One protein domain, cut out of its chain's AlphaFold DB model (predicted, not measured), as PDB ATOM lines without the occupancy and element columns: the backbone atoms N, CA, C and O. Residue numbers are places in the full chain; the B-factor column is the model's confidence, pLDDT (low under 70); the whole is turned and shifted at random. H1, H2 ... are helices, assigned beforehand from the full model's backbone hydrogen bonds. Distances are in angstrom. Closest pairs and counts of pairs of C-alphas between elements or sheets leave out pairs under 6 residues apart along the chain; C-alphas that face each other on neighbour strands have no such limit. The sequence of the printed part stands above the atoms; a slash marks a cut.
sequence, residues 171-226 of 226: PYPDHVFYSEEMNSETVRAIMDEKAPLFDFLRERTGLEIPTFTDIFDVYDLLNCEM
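Overview. This is residues 171 to 226 of the 226 residues of the protein "Lysosomal acid phosphatase" of Trichinella nelsoni (UniProt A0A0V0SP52). The longest helix, H4, begins close to H2 inside a loose, open arc made by H1, H2 and H3, and the link of residues 206 to 211 folds back to reach it. Residues 171 to 177 of H1 and residues 219 to 226 stick out at opposite ends. The printed part has 56 residues, with named helices H1, H2, H3, H4 in chain order and no named strand: all helix. It is loose, radius of gyration of the C-alphas 12.8 A, spanning 36 by 24 by 17 A.

Arrangement. H4, residues 212 to 225, is close to but not clearly touching H3, residues 195 to 205; their closest C-alphas, Val 218 and Thr 205, are 7.6 A apart, at a steep tilt of 46 degrees, the same way. H4 is likewise close to but not clearly touching H2, residues 185 to 193; their closest C-alphas, Phe 212 and Met 191, are 6.7 A apart. H2 and H3 meet only through their link. H1, residues 171 to 181, is apart from H3 and H4. Every O i to N i+4 pair is within hydrogen-bond range in H2 and H3, against 6 of 7 in H1 and 6 of 10 in H4.

Along the chain. H4 is 21.9 A long, H3 15.3 A, H1 14.3 A and H2 12.0 A. C-alpha 171 is at (-32.249, -5.474, 6.274), C-alpha 225 at (-9.186, -15.752, 30.214).

Size, cuts and confidence. The C-alphas farthest apart, of Tyr 172 and Met 226, are 36.9 A apart. The printed part has no cut and no long link, and no printed residue is under 70 in pLDDT.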
ATOM      1  N   PRO A 171     -30.937  -5.548   5.629       89.06
ATOM      2  CA  PRO A 171     -32.249  -5.474   6.274       89.06
ATOM      3  C   PRO A 171     -33.026  -6.793   6.315       89.06
ATOM      4  O   PRO A 171     -33.713  -7.064   7.291       89.06
ATOM      5  N   TYR A 172     -32.927  -7.611   5.263       91.06
ATOM      6  CA  TYR A 172     -33.650  -8.879   5.201       91.06
ATOM      7  C   TYR A 172     -33.020  -9.961   6.098       91.06
ATOM      8  O   TYR A 172     -33.729 -10.457   6.970       91.06
ATOM      9  N   PRO A 173     -31.722 -10.309   5.978       88.75
ATOM     10  CA  PRO A 173     -31.078 -11.207   6.938       88.75
ATOM     11  C   PRO A 173     -31.164 -10.734   8.390       88.75
ATOM     12  O   PRO A 173     -31.419 -11.556   9.263       88.75
ATOM     13  N   ASP A 174     -31.017  -9.429   8.641       88.75
ATOM     14  CA  ASP A 174     -31.135  -8.860   9.987       88.75
ATOM     15  C   ASP A 174     -32.552  -9.077  10.541       88.75
ATOM     16  O   ASP A 174     -32.716  -9.520  11.677       88.75
ATOM     17  N   HIS A 175     -33.590  -8.846   9.728       92.06
ATOM     18  CA  HIS A 175     -34.972  -9.140  10.110       92.06
ATOM     19  C   HIS A 175     -35.174 -10.626  10.421       92.06
ATOM     20  O   HIS A 175     -35.687 -10.960  11.486       92.06
ATOM     21  N   VAL A 176     -34.742 -11.518   9.524       93.88
ATOM     22  CA  VAL A 176     -34.884 -12.969   9.717       93.88
ATOM     23  C   VAL A 176     -34.181 -13.411  11.000       93.88
ATOM     24  O   VAL A 176     -34.756 -14.147  11.794       93.88
ATOM     25  N   PHE A 177     -32.967 -12.928  11.259       91.44
ATOM     26  CA  PHE A 177     -32.224 -13.307  12.457       91.44
ATOM     27  C   PHE A 177     -32.872 -12.763  13.738       91.44
ATOM     28  O   PHE A 177     -33.247 -13.538  14.617       91.44
ATOM     29  N   TYR A 178     -33.038 -11.442  13.849       89.56
ATOM     30  CA  TYR A 178     -33.470 -10.812  15.101       89.56
ATOM     31  C   TYR A 178     -34.975 -10.915  15.353       89.56
ATOM     32  O   TYR A 178     -35.398 -10.995  16.504       89.56
ATOM     33  N   SER A 179     -35.796 -10.877  14.300       90.56
ATOM     34  CA  SER A 179     -37.257 -10.815  14.439       90.56
ATOM     35  C   SER A 179     -37.920 -12.185  14.326       90.56
ATOM     36  O   SER A 179     -38.932 -12.399  14.992       90.56
ATOM     37  N   GLU A 180     -37.359 -13.111  13.543       94.81
ATOM     38  CA  GLU A 180     -37.942 -14.443  13.331       94.81
ATOM     39  C   GLU A 180     -37.202 -15.519  14.136       94.81
ATOM     40  O   GLU A 180     -37.789 -16.111  15.040       94.81
ATOM     41  N   GLU A 181     -35.912 -15.744  13.870       94.62
ATOM     42  CA  GLU A 181     -35.152 -16.858  14.452       94.62
ATOM     43  C   GLU A 181     -34.976 -16.708  15.969       94.62
ATOM     44  O   GLU A 181     -35.327 -17.615  16.728       94.62
ATOM     45  N   MET A 182     -34.513 -15.541  16.436       93.06
ATOM     46  CA  MET A 182     -34.324 -15.275  17.871       93.06
ATOM     47  C   MET A 182     -35.639 -15.216  18.664       93.06
ATOM     48  O   MET A 182     -35.622 -15.394  19.879       93.06
ATOM     49  N   ASN A 183     -36.783 -15.042  17.992       91.38
ATOM     50  CA  ASN A 183     -38.116 -15.089  18.609       91.38
ATOM     51  C   ASN A 183     -38.865 -16.407  18.342       91.38
ATOM     52  O   ASN A 183     -40.042 -16.551  18.708       91.38
ATOM     53  N   SER A 184     -38.208 -17.379  17.706       96.44
ATOM     54  CA  SER A 184     -38.803 -18.676  17.395       96.44
ATOM     55  C   SER A 184     -39.243 -19.410  18.665       96.44
ATOM     56  O   SER A 184     -38.760 -19.155  19.771       96.44
ATOM     57  N   GLU A 185     -40.192 -20.335  18.520       97.31
ATOM     58  CA  GLU A 185     -40.631 -21.193  19.629       97.31
ATOM     59  C   GLU A 185     -39.458 -21.997  20.210       97.31
ATOM     60  O   GLU A 185     -39.349 -22.129  21.425       97.31
ATOM     61  N   THR A 186     -38.533 -22.443  19.356       96.62
ATOM     62  CA  THR A 186     -37.317 -23.161  19.753       96.62
ATOM     63  C   THR A 186     -36.429 -22.324  20.670       96.62
ATOM     64  O   THR A 186     -36.049 -22.791  21.742       96.62
ATOM     65  N   VAL A 187     -36.101 -21.086  20.278       95.38
ATOM     66  CA  VAL A 187     -35.230 -20.217  21.089       95.38
ATOM     67  C   VAL A 187     -35.915 -19.849  22.402       95.38
ATOM     68  O   VAL A 187     -35.284 -19.926  23.455       95.38
ATOM     69  N   ARG A 188     -37.219 -19.542  22.371       94.94
ATOM     70  CA  ARG A 188     -37.993 -19.266  23.591       94.94
ATOM     71  C   ARG A 188     -38.026 -20.460  24.542       94.94
ATOM     72  O   ARG A 188     -37.749 -20.283  25.720       94.94
ATOM     73  N   ALA A 189     -38.256 -21.672  24.036       97.06
ATOM     74  CA  ALA A 189     -38.236 -22.882  24.855       97.06
ATOM     75  C   ALA A 189     -36.869 -23.110  25.524       97.06
ATOM     76  O   ALA A 189     -36.814 -23.474  26.697       97.06
ATOM     77  N   ILE A 190     -35.765 -22.849  24.811       95.81
ATOM     78  CA  ILE A 190     -34.412 -22.924  25.386       95.81
ATOM     79  C   ILE A 190     -34.224 -21.858  26.470       95.81
ATOM     80  O   ILE A 190     -33.684 -22.163  27.532       95.81
ATOM     81  N   MET A 191     -34.656 -20.620  26.224       94.75
ATOM     82  CA  MET A 191     -34.548 -19.543  27.210       94.75
ATOM     83  C   MET A 191     -35.368 -19.837  28.472       94.75
ATOM     84  O   MET A 191     -34.854 -19.642  29.571       94.75
ATOM     85  N   ASP A 192     -36.581 -20.376  28.328       96.31
ATOM     86  CA  ASP A 192     -37.434 -20.776  29.452       96.31
ATOM     87  C   ASP A 192     -36.811 -21.938  30.241       96.31
ATOM     88  O   ASP A 192     -36.713 -21.886  31.468       96.31
ATOM     89  N   GLU A 193     -36.316 -22.971  29.548       97.75
ATOM     90  CA  GLU A 193     -35.641 -24.115  30.178       97.75
ATOM     91  C   GLU A 193     -34.367 -23.683  30.926       97.75
ATOM     92  O   GLU A 193     -34.043 -24.215  31.991       97.75
ATOM     93  N   LYS A 194     -33.622 -22.720  30.370       97.12
ATOM     94  CA  LYS A 194     -32.347 -22.237  30.919       97.12
ATOM     95  C   LYS A 194     -32.485 -20.976  31.766       97.12
ATOM     96  O   LYS A 194     -31.456 -20.462  32.197       97.12
ATOM     97  N   ALA A 195     -33.695 -20.520  32.083       96.44
ATOM     98  CA  ALA A 195     -33.911 -19.304  32.868       96.44
ATOM     99  C   ALA A 195     -33.055 -19.233  34.157       96.44
ATOM    100  O   ALA A 195     -32.395 -18.210  34.351       96.44
ATOM    101  N   PRO A 196     -32.906 -20.315  34.962       97.62
ATOM    102  CA  PRO A 196     -32.046 -20.280  36.150       97.62
ATOM    103  C   PRO A 196     -30.564 -20.008  35.851       97.62
ATOM    104  O   PRO A 196     -29.869 -19.400  36.661       97.62
ATOM    105  N   LEU A 197     -30.062 -20.455  34.693       96.12
ATOM    106  CA  LEU A 197     -28.697 -20.161  34.260       96.12
ATOM    107  C   LEU A 197     -28.562 -18.686  33.883       96.12
ATOM    108  O   LEU A 197     -27.598 -18.053  34.295       96.12
ATOM    109  N   PHE A 198     -29.515 -18.132  33.133       95.38
ATOM    110  CA  PHE A 198     -29.491 -16.712  32.769       95.38
ATOM    111  C   PHE A 198     -29.558 -15.818  34.015       95.38
ATOM    112  O   PHE A 198     -28.791 -14.864  34.109       95.38
ATOM    113  N   ASP A 199     -30.391 -16.161  35.003       95.94
ATOM    114  CA  ASP A 199     -30.441 -15.458  36.292       95.94
ATOM    115  C   ASP A 199     -29.100 -15.510  37.028       95.94
ATOM    116  O   ASP A 199     -28.587 -14.476  37.459       95.94
ATOM    117  N   PHE A 200     -28.492 -16.697  37.104       95.81
ATOM    118  CA  PHE A 200     -27.171 -16.866  37.699       95.81
ATOM    119  C   PHE A 200     -26.104 -16.025  36.983       95.81
ATOM    120  O   PHE A 200     -25.297 -15.364  37.635       95.81
ATOM    121  N   LEU A 201     -26.096 -16.027  35.647       94.44
ATOM    122  CA  LEU A 201     -25.136 -15.252  34.865       94.44
ATOM    123  C   LEU A 201     -25.327 -13.750  35.085       94.44
ATOM    124  O   LEU A 201     -24.340 -13.058  35.322       94.44
ATOM    125  N   ARG A 202     -26.567 -13.247  35.086       94.31
ATOM    126  CA  ARG A 202     -26.860 -11.839  35.397       94.31
ATOM    127  C   ARG A 202     -26.342 -11.443  36.779       94.31
ATOM    128  O   ARG A 202     -25.638 -10.445  36.902       94.31
ATOM    129  N   GLU A 203     -26.631 -12.249  37.803       94.12
ATOM    130  CA  GLU A 203     -26.205 -11.981  39.183       94.12
ATOM    131  C   GLU A 203     -24.676 -11.949  39.318       94.12
ATOM    132  O   GLU A 203     -24.127 -11.092  40.007       94.12
ATOM    133  N   ARG A 204     -23.975 -12.881  38.660       91.62
ATOM    134  CA  ARG A 204     -22.518 -13.029  38.805       91.62
ATOM    135  C   ARG A 204     -21.710 -12.070  37.951       91.62
ATOM    136  O   ARG A 204     -20.643 -11.651  38.379       91.62
ATOM    137  N   THR A 205     -22.202 -11.751  36.760       91.06
ATOM    138  CA  THR A 205     -21.461 -10.937  35.788       91.06
ATOM    139  C   THR A 205     -21.838  -9.462  35.850       91.06
ATOM    140  O   THR A 205     -21.035  -8.619  35.466       91.06
ATOM    141  N   GLY A 206     -23.048  -9.133  36.315       91.12
ATOM    142  CA  GLY A 206     -23.597  -7.777  36.250       91.12
ATOM    143  C   GLY A 206     -24.052  -7.348  34.849       91.12
ATOM    144  O   GLY A 206     -24.369  -6.177  34.655       91.12
ATOM    145  N   LEU A 207     -24.078  -8.263  33.873       91.06
ATOM    146  CA  LEU A 207     -24.613  -8.019  32.530       91.06
ATOM    147  C   LEU A 207     -26.139  -8.207  32.501       91.06
ATOM    148  O   LEU A 207     -26.680  -9.016  33.251       91.06
ATOM    149  N   GLU A 208     -26.836  -7.503  31.602       91.31
ATOM    150  CA  GLU A 208     -28.302  -7.605  31.477       91.31
ATOM    151  C   GLU A 208     -28.766  -8.912  30.813       91.31
ATOM    152  O   GLU A 208     -29.804  -9.453  31.188       91.31
ATOM    153  N   ILE A 209     -28.007  -9.429  29.843       92.19
ATOM    154  CA  ILE A 209     -28.266 -10.682  29.107       92.19
ATOM    155  C   ILE A 209     -29.767 -10.876  28.749       92.19
ATOM    156  O   ILE A 209     -30.392 -11.846  29.203       92.19
ATOM    157  N   PRO A 210     -30.400  -9.932  28.016       89.62
ATOM    158  CA  PRO A 210     -31.841  -9.971  27.754       89.62
ATOM    159  C   PRO A 210     -32.266 -11.060  26.762       89.62
ATOM    160  O   PRO A 210     -33.406 -11.521  26.812       89.62
ATOM    161  N   THR A 211     -31.375 -11.474  25.864       90.25
ATOM    162  CA  THR A 211     -31.665 -12.427  24.792       90.25
ATOM    163  C   THR A 211     -30.676 -13.586  24.781       90.25
ATOM    164  O   THR A 211     -29.620 -13.557  25.417       90.25
ATOM    165  N   PHE A 212     -31.004 -14.622  24.008       90.56
ATOM    166  CA  PHE A 212     -30.117 -15.763  23.813       90.56
ATOM    167  C   PHE A 212     -28.747 -15.363  23.236       90.56
ATOM    168  O   PHE A 212     -27.747 -15.988  23.574       90.56
ATOM    169  N   THR A 213     -28.667 -14.317  22.404       90.44
ATOM    170  CA  THR A 213     -27.399 -13.889  21.785       90.44
ATOM    171  C   THR A 213     -26.439 -13.227  22.764       90.44
ATOM    172  O   THR A 213     -25.229 -13.352  22.595       90.44
ATOM    173  N   ASP A 214     -26.951 -12.596  23.821       91.44
ATOM    174  CA  ASP A 214     -26.130 -11.846  24.780       91.44
ATOM    175  C   ASP A 214     -25.296 -12.761  25.688       91.44
ATOM    176  O   ASP A 214     -24.332 -12.327  26.314       91.44
ATOM    177  N   ILE A 215     -25.607 -14.063  25.722       92.06
ATOM    178  CA  ILE A 215     -24.770 -15.051  26.417       92.06
ATOM    179  C   ILE A 215     -23.352 -15.114  25.825       92.06
ATOM    180  O   ILE A 215     -22.412 -15.541  26.499       92.06
ATOM    181  N   PHE A 216     -23.190 -14.678  24.570       92.75
ATOM    182  CA  PHE A 216     -21.899 -14.603  23.905       92.75
ATOM    183  C   PHE A 216     -20.918 -13.692  24.649       92.75
ATOM    184  O   PHE A 216     -19.745 -14.040  24.730       92.75
ATOM    185  N   ASP A 217     -21.380 -12.593  25.247       91.00
ATOM    186  CA  ASP A 217     -20.509 -11.657  25.965       91.00
ATOM    187  C   ASP A 217     -19.893 -12.289  27.219       91.00
ATOM    188  O   ASP A 217     -18.734 -12.038  27.549       91.00
ATOM    189  N   VAL A 218     -20.637 -13.186  27.875       93.44
ATOM    190  CA  VAL A 218     -20.124 -13.995  28.988       93.44
ATOM    191  C   VAL A 218     -19.132 -15.034  28.480       93.44
ATOM    192  O   VAL A 218     -18.029 -15.164  29.009       93.44
ATOM    193  N   TYR A 219     -19.527 -15.793  27.458       94.62
ATOM    194  CA  TYR A 219     -18.711 -16.885  26.940       94.62
ATOM    195  C   TYR A 219     -17.387 -16.392  26.342       94.62
ATOM    196  O   TYR A 219     -16.349 -17.001  26.595       94.62
ATOM    197  N   ASP A 220     -17.405 -15.301  25.568       95.00
ATOM    198  CA  ASP A 220     -16.214 -14.740  24.925       95.00
ATOM    199  C   ASP A 220     -15.176 -14.314  25.959       95.00
ATOM    200  O   ASP A 220     -13.998 -14.632  25.798       95.00
ATOM    201  N   LEU A 221     -15.618 -13.657  27.034       92.50
ATOM    202  CA  LEU A 221     -14.735 -13.254  28.119       92.50
ATOM    203  C   LEU A 221     -14.073 -14.460  28.782       92.50
ATOM    204  O   LEU A 221     -12.845 -14.555  28.791       92.50
ATOM    205  N   LEU A 222     -14.877 -15.413  29.259       92.06
ATOM    206  CA  LEU A 222     -14.367 -16.602  29.942       92.06
ATOM    207  C   LEU A 222     -13.417 -17.405  29.044       92.06
ATOM    208  O   LEU A 222     -12.374 -17.870  29.494       92.06
ATOM    209  N   ASN A 223     -13.745 -17.545  27.758       92.69
ATOM    210  CA  ASN A 223     -12.907 -18.262  26.799       92.69
ATOM    211  C   ASN A 223     -11.583 -17.538  26.489       92.69
ATOM    212  O   ASN A 223     -10.644 -18.172  26.016       92.69
ATOM    213  N   CYS A 224     -11.509 -16.222  26.679       92.44
ATOM    214  CA  CYS A 224     -10.268 -15.468  26.515       92.44
ATOM    215  C   CYS A 224      -9.368 -15.530  27.757       92.44
ATOM    216  O   CYS A 224      -8.155 -15.390  27.611       92.44
ATOM    217  N   GLU A 225      -9.937 -15.707  28.950       85.94
ATOM    218  CA  GLU A 225      -9.186 -15.752  30.214       85.94
ATOM    219  C   GLU A 225      -8.661 -17.143  30.592       85.94
ATOM    220  O   GLU A 225      -7.635 -17.234  31.270       85.94
ATOM    221  N   MET A 226      -9.354 -18.208  30.176       71.62
ATOM    222  CA  MET A 226      -8.964 -19.609  30.413       71.62
ATOM    223  C   MET A 226      -7.909 -20.111  29.422       71.62
ATOM    224  O   MET A 226      -7.026 -20.881  29.867       71.62
TER     225      MET A 226